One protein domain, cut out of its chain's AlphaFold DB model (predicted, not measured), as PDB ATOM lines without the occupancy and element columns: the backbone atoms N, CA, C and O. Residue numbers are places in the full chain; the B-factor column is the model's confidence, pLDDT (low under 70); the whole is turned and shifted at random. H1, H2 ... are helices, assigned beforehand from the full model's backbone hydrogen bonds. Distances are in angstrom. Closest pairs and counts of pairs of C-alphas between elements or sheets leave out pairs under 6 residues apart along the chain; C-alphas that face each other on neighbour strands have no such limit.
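What this domain is: This is residues 113 to 172 of the 492 residues of an uncharacterized protein of Phytophthora sojae (strain P6497) (UniProt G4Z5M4). Three helices, H1, H3 and H4, stand roughly at right angles to one another, with short H2 beside the start of H4; residues 127 to 132 stick out. The printed part has 60 residues, with four named helices in the order H1, H2, H3, H4 and no named strand: all helix. It is compact, with a radius of gyration of the C-alphas of 10.7 A and spans of 29 by 22 by 18 A.

Where its parts are: H1, residues 113 to 128, begins at C-alpha 113 (-48.464, 25.227, 5.210) and is 23.0 A long. H2 is residues 136 to 140, 6.1 A, and H3 residues 142 to 148, 10.1 A. H4, residues 160 to 170, 15.3 A, ends at C-alpha 170 (-43.040, 32.152, 17.289).

How they stand to each other: H1 is close to but not clearly touching H3, about perpendicular at 79 degrees; the closest C-alphas, Phe 121 and Ile 142, are 7.3 A apart. H1 and H4 are likewise close but not clearly touching, about perpendicular at 88 degrees, with C-alphas 118 and 163 closest at 7.1 A. H2 and H4 touch, closest at C-alphas 140 and 160, 4.0 A. In H1, H2, H3 and H4 every O i to N i+4 pair is within hydrogen-bond range.

The domain as a whole: The printed part has no cut. The link H3 to H4 is long; pLDDT is under 70 at residues 130 to 131 and 150 to 155.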
ATOM      1  N   LYS A 113     -49.371  25.975   6.091       80.62
ATOM      2  CA  LYS A 113     -48.464  25.227   5.210       80.62
ATOM      3  C   LYS A 113     -47.026  25.737   5.329       80.62
ATOM      4  O   LYS A 113     -46.146  24.934   5.615       80.62
ATOM      5  N   GLU A 114     -46.795  27.046   5.195       83.25
ATOM      6  CA  GLU A 114     -45.459  27.646   5.376       83.25
ATOM      7  C   GLU A 114     -44.912  27.363   6.783       83.25
ATOM      8  O   GLU A 114     -43.767  26.940   6.921       83.25
ATOM      9  N   ARG A 115     -45.747  27.488   7.828       85.56
ATOM     10  CA  ARG A 115     -45.360  27.158   9.214       85.56
ATOM     11  C   ARG A 115     -44.911  25.703   9.381       85.56
ATOM     12  O   ARG A 115     -44.011  25.451  10.174       85.56
ATOM     13  N   LYS A 116     -45.494  24.753   8.636       84.56
ATOM     14  CA  LYS A 116     -44.993  23.373   8.619       84.56
ATOM     15  C   LYS A 116     -43.640  23.273   7.912       84.56
ATOM     16  O   LYS A 116     -42.737  22.669   8.467       84.56
ATOM     17  N   VAL A 117     -43.471  23.889   6.741       85.88
ATOM     18  CA  VAL A 117     -42.187  23.853   6.009       85.88
ATOM     19  C   VAL A 117     -41.040  24.436   6.857       85.88
ATOM     20  O   VAL A 117     -39.934  23.905   6.832       85.88
ATOM     21  N   LEU A 118     -41.312  25.464   7.672       86.50
ATOM     22  CA  LEU A 118     -40.347  26.019   8.631       86.50
ATOM     23  C   LEU A 118     -39.967  25.028   9.744       86.50
ATOM     24  O   LEU A 118     -38.786  24.913  10.060       86.50
ATOM     25  N   LYS A 119     -40.930  24.285  10.303       86.31
ATOM     26  CA  LYS A 119     -40.669  23.213  11.283       86.31
ATOM     27  C   LYS A 119     -39.866  22.070  10.668       86.31
ATOM     28  O   LYS A 119     -38.799  21.739  11.174       86.31
ATOM     29  N   ASP A 120     -40.329  21.566   9.524       87.62
ATOM     30  CA  ASP A 120     -39.675  20.509   8.751       87.62
ATOM     31  C   ASP A 120     -38.198  20.867   8.426       87.62
ATOM     32  O   ASP A 120     -37.363  19.966   8.367       87.62
ATOM     33  N   PHE A 121     -37.871  22.157   8.227       88.12
ATOM     34  CA  PHE A 121     -36.507  22.683   8.013       88.12
ATOM     35  C   PHE A 121     -35.675  22.765   9.297       88.12
ATOM     36  O   PHE A 121     -34.519  22.343   9.319       88.12
ATOM     37  N   VAL A 122     -36.258  23.307  10.369       86.75
ATOM     38  CA  VAL A 122     -35.610  23.444  11.681       86.75
ATOM     39  C   VAL A 122     -35.227  22.075  12.245       86.75
ATOM     40  O   VAL A 122     -34.108  21.902  12.724       86.75
ATOM     41  N   GLU A 123     -36.131  21.100  12.155       87.12
ATOM     42  CA  GLU A 123     -35.894  19.723  12.597       87.12
ATOM     43  C   GLU A 123     -34.741  19.076  11.811       87.12
ATOM     44  O   GLU A 123     -33.830  18.525  12.420       87.12
ATOM     45  N   ASP A 124     -34.703  19.220  10.483       86.94
ATOM     46  CA  ASP A 124     -33.637  18.677   9.618       86.94
ATOM     47  C   ASP A 124     -32.263  19.324   9.887       86.94
ATOM     48  O   ASP A 124     -31.219  18.662   9.930       86.94
ATOM     49  N   TYR A 125     -32.254  20.637  10.142       86.31
ATOM     50  CA  TYR A 125     -31.038  21.355  10.516       86.31
ATOM     51  C   TYR A 125     -30.514  20.893  11.882       86.31
ATOM     52  O   TYR A 125     -29.310  20.691  12.033       86.31
ATOM     53  N   PHE A 126     -31.383  20.671  12.874       86.62
ATOM     54  CA  PHE A 126     -30.951  20.176  14.185       86.62
ATOM     55  C   PHE A 126     -30.629  18.672  14.195       86.62
ATOM     56  O   PHE A 126     -29.726  18.273  14.926       86.62
ATOM     57  N   MET A 127     -31.248  17.851  13.341       83.69
ATOM     58  CA  MET A 127     -30.837  16.452  13.124       83.69
ATOM     59  C   MET A 127     -29.409  16.357  12.570       83.69
ATOM     60  O   MET A 127     -28.630  15.514  13.008       83.69
ATOM     61  N   THR A 128     -29.031  17.248  11.645       81.44
ATOM     62  CA  THR A 128     -27.659  17.295  11.103       81.44
ATOM     63  C   THR A 128     -26.674  18.068  11.991       81.44
ATOM     64  O   THR A 128     -25.464  17.866  11.881       81.44
ATOM     65  N   ARG A 129     -27.157  18.957  12.875       82.50
ATOM     66  CA  ARG A 129     -26.348  19.809  13.770       82.50
ATOM     67  C   ARG A 129     -27.012  19.944  15.156       82.50
ATOM     68  O   ARG A 129     -27.628  20.973  15.435       82.50
ATOM     69  N   PRO A 130     -26.851  18.964  16.068       68.81
ATOM     70  CA  PRO A 130     -27.662  18.839  17.293       68.81
ATOM     71  C   PRO A 130     -27.450  19.916  18.370       68.81
ATOM     72  O   PRO A 130     -28.130  19.899  19.395       68.81
ATOM     73  N   ARG A 131     -26.514  20.855  18.184       61.75
ATOM     74  CA  ARG A 131     -26.304  22.002  19.081       61.75
ATOM     75  C   ARG A 131     -25.932  23.241  18.279       61.75
ATOM     76  O   ARG A 131     -24.992  23.204  17.491       61.75
ATOM     77  N   GLY A 132     -26.621  24.352  18.533       72.00
ATOM     78  CA  GLY A 132     -26.237  25.656  18.004       72.00
ATOM     79  C   GLY A 132     -27.409  26.597  17.748       72.00
ATOM     80  O   GLY A 132     -28.479  26.493  18.346       72.00
ATOM     81  N   TYR A 133     -27.161  27.527  16.837       79.50
ATOM     82  CA  TYR A 133     -28.099  28.499  16.291       79.50
ATOM     83  C   TYR A 133     -28.180  28.288  14.774       79.50
ATOM     84  O   TYR A 133     -27.212  27.817  14.170       79.50
ATOM     85  N   ILE A 134     -29.315  28.619  14.154       84.19
ATOM     86  CA  ILE A 134     -29.481  28.521  12.699       84.19
ATOM     87  C   ILE A 134     -29.069  29.873  12.083       84.19
ATOM     88  O   ILE A 134     -29.805  30.850  12.244       84.19
ATOM     89  N   PRO A 135     -27.898  29.974  11.421       86.75
ATOM     90  CA  PRO A 135     -27.389  31.239  10.900       86.75
ATOM     91  C   PRO A 135     -28.219  31.718   9.703       86.75
ATOM     92  O   PRO A 135     -28.828  30.913   8.994       86.75
ATOM     93  N   LEU A 136     -28.218  33.027   9.432       84.75
ATOM     94  CA  LEU A 136     -29.006  33.617   8.337       84.75
ATOM     95  C   LEU A 136     -28.656  33.007   6.967       84.75
ATOM     96  O   LEU A 136     -29.538  32.813   6.141       84.75
ATOM     97  N   GLN A 137     -27.399  32.614   6.757       85.69
ATOM     98  CA  GLN A 137     -26.936  31.911   5.560       85.69
ATOM     99  C   GLN A 137     -27.679  30.580   5.335       85.69
ATOM    100  O   GLN A 137     -28.024  30.259   4.202       85.69
ATOM    101  N   ALA A 138     -27.981  29.828   6.402       85.50
ATOM    102  CA  ALA A 138     -28.766  28.596   6.302       85.50
ATOM    103  C   ALA A 138     -30.240  28.896   5.984       85.50
ATOM    104  O   ALA A 138     -30.821  28.250   5.115       85.50
ATOM    105  N   TRP A 139     -30.823  29.918   6.620       86.25
ATOM    106  CA  TRP A 139     -32.188  30.371   6.326       86.25
ATOM    107  C   TRP A 139     -32.357  30.889   4.895       86.25
ATOM    108  O   TRP A 139     -33.371  30.611   4.264       86.25
ATOM    109  N   ASN A 140     -31.366  31.592   4.345       86.88
ATOM    110  CA  ASN A 140     -31.368  32.012   2.940       86.88
ATOM    111  C   ASN A 140     -31.328  30.802   1.986       86.88
ATOM    112  O   ASN A 140     -31.881  30.856   0.890       86.88
ATOM    113  N   GLY A 141     -30.761  29.675   2.431       85.44
ATOM    114  CA  GLY A 141     -30.798  28.392   1.733       85.44
ATOM    115  C   GLY A 141     -32.136  27.639   1.793       85.44
ATOM    116  O   GLY A 141     -32.251  26.604   1.136       85.44
ATOM    117  N   ILE A 142     -33.161  28.115   2.520       84.25
ATOM    118  CA  ILE A 142     -34.406  27.349   2.742       84.25
ATOM    119  C   ILE A 142     -35.135  26.984   1.439       84.25
ATOM    120  O   ILE A 142     -35.644  25.874   1.305       84.25
ATOM    121  N   GLN A 143     -35.112  27.861   0.430       83.56
ATOM    122  CA  GLN A 143     -35.694  27.579  -0.888       83.56
ATOM    123  C   GLN A 143     -34.913  26.510  -1.673       83.56
ATOM    124  O   GLN A 143     -35.498  25.799  -2.488       83.56
ATOM    125  N   ALA A 144     -33.602  26.381  -1.447       84.31
ATOM    126  CA  ALA A 144     -32.783  25.332  -2.054       84.31
ATOM    127  C   ALA A 144     -33.003  23.988  -1.342       84.31
ATOM    128  O   ALA A 144     -33.231  22.976  -2.001       84.31
ATOM    129  N   TRP A 145     -33.043  23.997  -0.007       86.00
ATOM    130  CA  TRP A 145     -33.421  22.843   0.813       86.00
ATOM    131  C   TRP A 145     -34.834  22.329   0.485       86.00
ATOM    132  O   TRP A 145     -35.055  21.125   0.383       86.00
ATOM    133  N   GLN A 146     -35.794  23.221   0.228       82.06
ATOM    134  CA  GLN A 146     -37.142  22.792  -0.142       82.06
ATOM    135  C   GLN A 146     -37.156  22.084  -1.508       82.06
ATOM    136  O   GLN A 146     -37.888  21.115  -1.685       82.06
ATOM    137  N   LYS A 147     -36.311  22.519  -2.456       81.31
ATOM    138  CA  LYS A 147     -36.175  21.906  -3.790       81.31
ATOM    139  C   LYS A 147     -35.509  20.525  -3.773       81.31
ATOM    140  O   LYS A 147     -35.746  19.753  -4.699       81.31
ATOM    141  N   THR A 148     -34.704  20.180  -2.762       79.06
ATOM    142  CA  THR A 148     -34.118  18.825  -2.653       79.06
ATOM    143  C   THR A 148     -35.100  17.796  -2.084       79.06
ATOM    144  O   THR A 148     -34.928  16.595  -2.302       79.06
ATOM    145  N   ARG A 149     -36.172  18.232  -1.405       75.50
ATOM    146  CA  ARG A 149     -37.236  17.352  -0.899       75.50
ATOM    147  C   ARG A 149     -38.306  17.104  -1.969       75.50
ATOM    148  O   ARG A 149     -38.897  18.034  -2.504       75.50
ATOM    149  N   LYS A 150     -38.658  15.833  -2.210       59.91
ATOM    150  CA  LYS A 150     -39.713  15.391  -3.161       59.91
ATOM    151  C   LYS A 150     -41.158  15.711  -2.701       59.91
ATOM    152  O   LYS A 150     -42.096  14.990  -3.032       59.91
ATOM    153  N   SER A 151     -41.342  16.740  -1.876       61.31
ATOM    154  CA  SER A 151     -42.585  17.025  -1.153       61.31
ATOM    155  C   SER A 151     -43.526  17.918  -1.966       61.31
ATOM    156  O   SER A 151     -43.106  18.936  -2.505       61.31
ATOM    157  N   ARG A 152     -44.832  17.607  -1.992       59.59
ATOM    158  CA  ARG A 152     -45.882  18.458  -2.602       59.59
ATOM    159  C   ARG A 152     -46.264  19.667  -1.721       59.59
ATOM    160  O   ARG A 152     -47.430  20.053  -1.644       59.59
ATOM    161  N   GLN A 153     -45.298  20.243  -1.010       63.59
ATOM    162  CA  GLN A 153     -45.473  21.475  -0.238       63.59
ATOM    163  C   GLN A 153     -45.350  22.689  -1.170       63.59
ATOM    164  O   GLN A 153     -44.529  22.685  -2.083       63.59
ATOM    165  N   LEU A 154     -46.162  23.727  -0.941       63.19
ATOM    166  CA  LEU A 154     -46.047  24.989  -1.682       63.19
ATOM    167  C   LEU A 154     -44.673  25.629  -1.417       63.19
ATOM    168  O   LEU A 154     -44.231  25.593  -0.263       63.19
ATOM    169  N   PRO A 155     -44.004  26.200  -2.436       68.06
ATOM    170  CA  PRO A 155     -42.718  26.863  -2.254       68.06
ATOM    171  C   PRO A 155     -42.839  28.030  -1.266       68.06
ATOM    172  O   PRO A 155     -43.818  28.771  -1.290       68.06
ATOM    173  N   ILE A 156     -41.838  28.211  -0.402       75.56
ATOM    174  CA  ILE A 156     -41.732  29.420   0.419       75.56
ATOM    175  C   ILE A 156     -41.292  30.583  -0.478       75.56
ATOM    176  O   ILE A 156     -40.128  30.690  -0.860       75.56
ATOM    177  N   GLU A 157     -42.223  31.488  -0.764       78.00
ATOM    178  CA  GLU A 157     -41.979  32.740  -1.500       78.00
ATOM    179  C   GLU A 157     -41.385  33.850  -0.606       78.00
ATOM    180  O   GLU A 157     -40.992  34.908  -1.089       78.00
ATOM    181  N   ARG A 158     -41.283  33.610   0.710       79.94
ATOM    182  CA  ARG A 158     -40.690  34.536   1.692       79.94
ATOM    183  C   ARG A 158     -39.159  34.474   1.682       79.94
ATOM    184  O   ARG A 158     -38.570  33.424   1.428       79.94
ATOM    185  N   SER A 159     -38.513  35.582   2.048       85.06
ATOM    186  CA  SER A 159     -37.059  35.640   2.228       85.06
ATOM    187  C   SER A 159     -36.589  34.820   3.437       85.06
ATOM    188  O   SER A 159     -37.307  34.668   4.429       85.06
ATOM    189  N   GLY A 160     -35.341  34.336   3.396       83.06
ATOM    190  CA  GLY A 160     -34.730  33.620   4.523       83.06
ATOM    191  C   GLY A 160     -34.739  34.431   5.823       83.06
ATOM    192  O   GLY A 160     -35.005  33.885   6.891       83.06
ATOM    193  N   PHE A 161     -34.563  35.752   5.734       82.81
ATOM    194  CA  PHE A 161     -34.685  36.656   6.878       82.81
ATOM    195  C   PHE A 161     -36.097  36.668   7.492       82.81
ATOM    196  O   PHE A 161     -36.225  36.590   8.711       82.81
ATOM    197  N   ALA A 162     -37.159  36.693   6.678       83.44
ATOM    198  CA  ALA A 162     -38.533  36.624   7.183       83.44
ATOM    199  C   ALA A 162     -38.834  35.270   7.853       83.44
ATOM    200  O   ALA A 162     -39.455  35.229   8.915       83.44
ATOM    201  N   CYS A 163     -38.353  34.168   7.270       85.06
ATOM    202  CA  CYS A 163     -38.456  32.817   7.833       85.06
ATOM    203  C   CYS A 163     -37.753  32.702   9.196       85.06
ATOM    204  O   CYS A 163     -38.343  32.223  10.168       85.06
ATOM    205  N   LYS A 164     -36.518  33.214   9.272       85.50
ATOM    206  CA  LYS A 164     -35.718  33.326  10.493       85.50
ATOM    207  C   LYS A 164     -36.453  34.121  11.575       85.50
ATOM    208  O   LYS A 164     -36.635  33.621  12.682       85.50
ATOM    209  N   LEU A 165     -36.882  35.342  11.251       83.56
ATOM    210  CA  LEU A 165     -37.544  36.249  12.189       83.56
ATOM    211  C   LEU A 165     -38.863  35.659  12.705       83.56
ATOM    212  O   LEU A 165     -39.187  35.803  13.884       83.56
ATOM    213  N   TRP A 166     -39.611  34.949  11.852       84.75
ATOM    214  CA  TRP A 166     -40.804  34.233  12.292       84.75
ATOM    215  C   TRP A 166     -40.467  33.158  13.329       84.75
ATOM    216  O   TRP A 166     -41.078  33.148  14.399       84.75
ATOM    217  N   TYR A 167     -39.473  32.307  13.051       84.25
ATOM    218  CA  TYR A 167     -39.026  31.253  13.966       84.25
ATOM    219  C   TYR A 167     -38.534  31.820  15.308       84.25
ATOM    220  O   TYR A 167     -38.967  31.370  16.372       84.25
ATOM    221  N   GLU A 168     -37.694  32.859  15.272       82.31
ATOM    222  CA  GLU A 168     -37.152  33.535  16.458       82.31
ATOM    223  C   GLU A 168     -38.225  34.192  17.344       82.31
ATOM    224  O   GLU A 168     -37.978  34.381  18.534       82.31
ATOM    225  N   LEU A 169     -39.413  34.495  16.803       79.06
ATOM    226  CA  LEU A 169     -40.535  35.096  17.537       79.06
ATOM    227  C   LEU A 169     -41.666  34.116  17.907       79.06
ATOM    228  O   LEU A 169     -42.368  34.367  18.887       79.06
ATOM    229  N   HIS A 170     -41.849  33.012  17.168       75.12
ATOM    230  CA  HIS A 170     -43.040  32.152  17.289       75.12
ATOM    231  C   HIS A 170     -42.783  30.664  17.550       75.12
ATOM    232  O   HIS A 170     -43.740  29.977  17.892       75.12
ATOM    233  N   ASP A 171     -41.567  30.141  17.357       77.81
ATOM    234  CA  ASP A 171     -41.358  28.678  17.368       77.81
ATOM    235  C   ASP A 171     -39.984  28.206  17.893       77.81
ATOM    236  O   ASP A 171     -39.759  27.016  18.098       77.81
ATOM    237  N   SER A 172     -39.066  29.134  18.169       77.69
ATOM    238  CA  SER A 172     -37.809  28.865  18.871       77.69
ATOM    239  C   SER A 172     -38.053  28.301  20.285       77.69
ATOM    240  O   SER A 172     -38.815  28.894  21.055       77.69
TER     241      SER A 172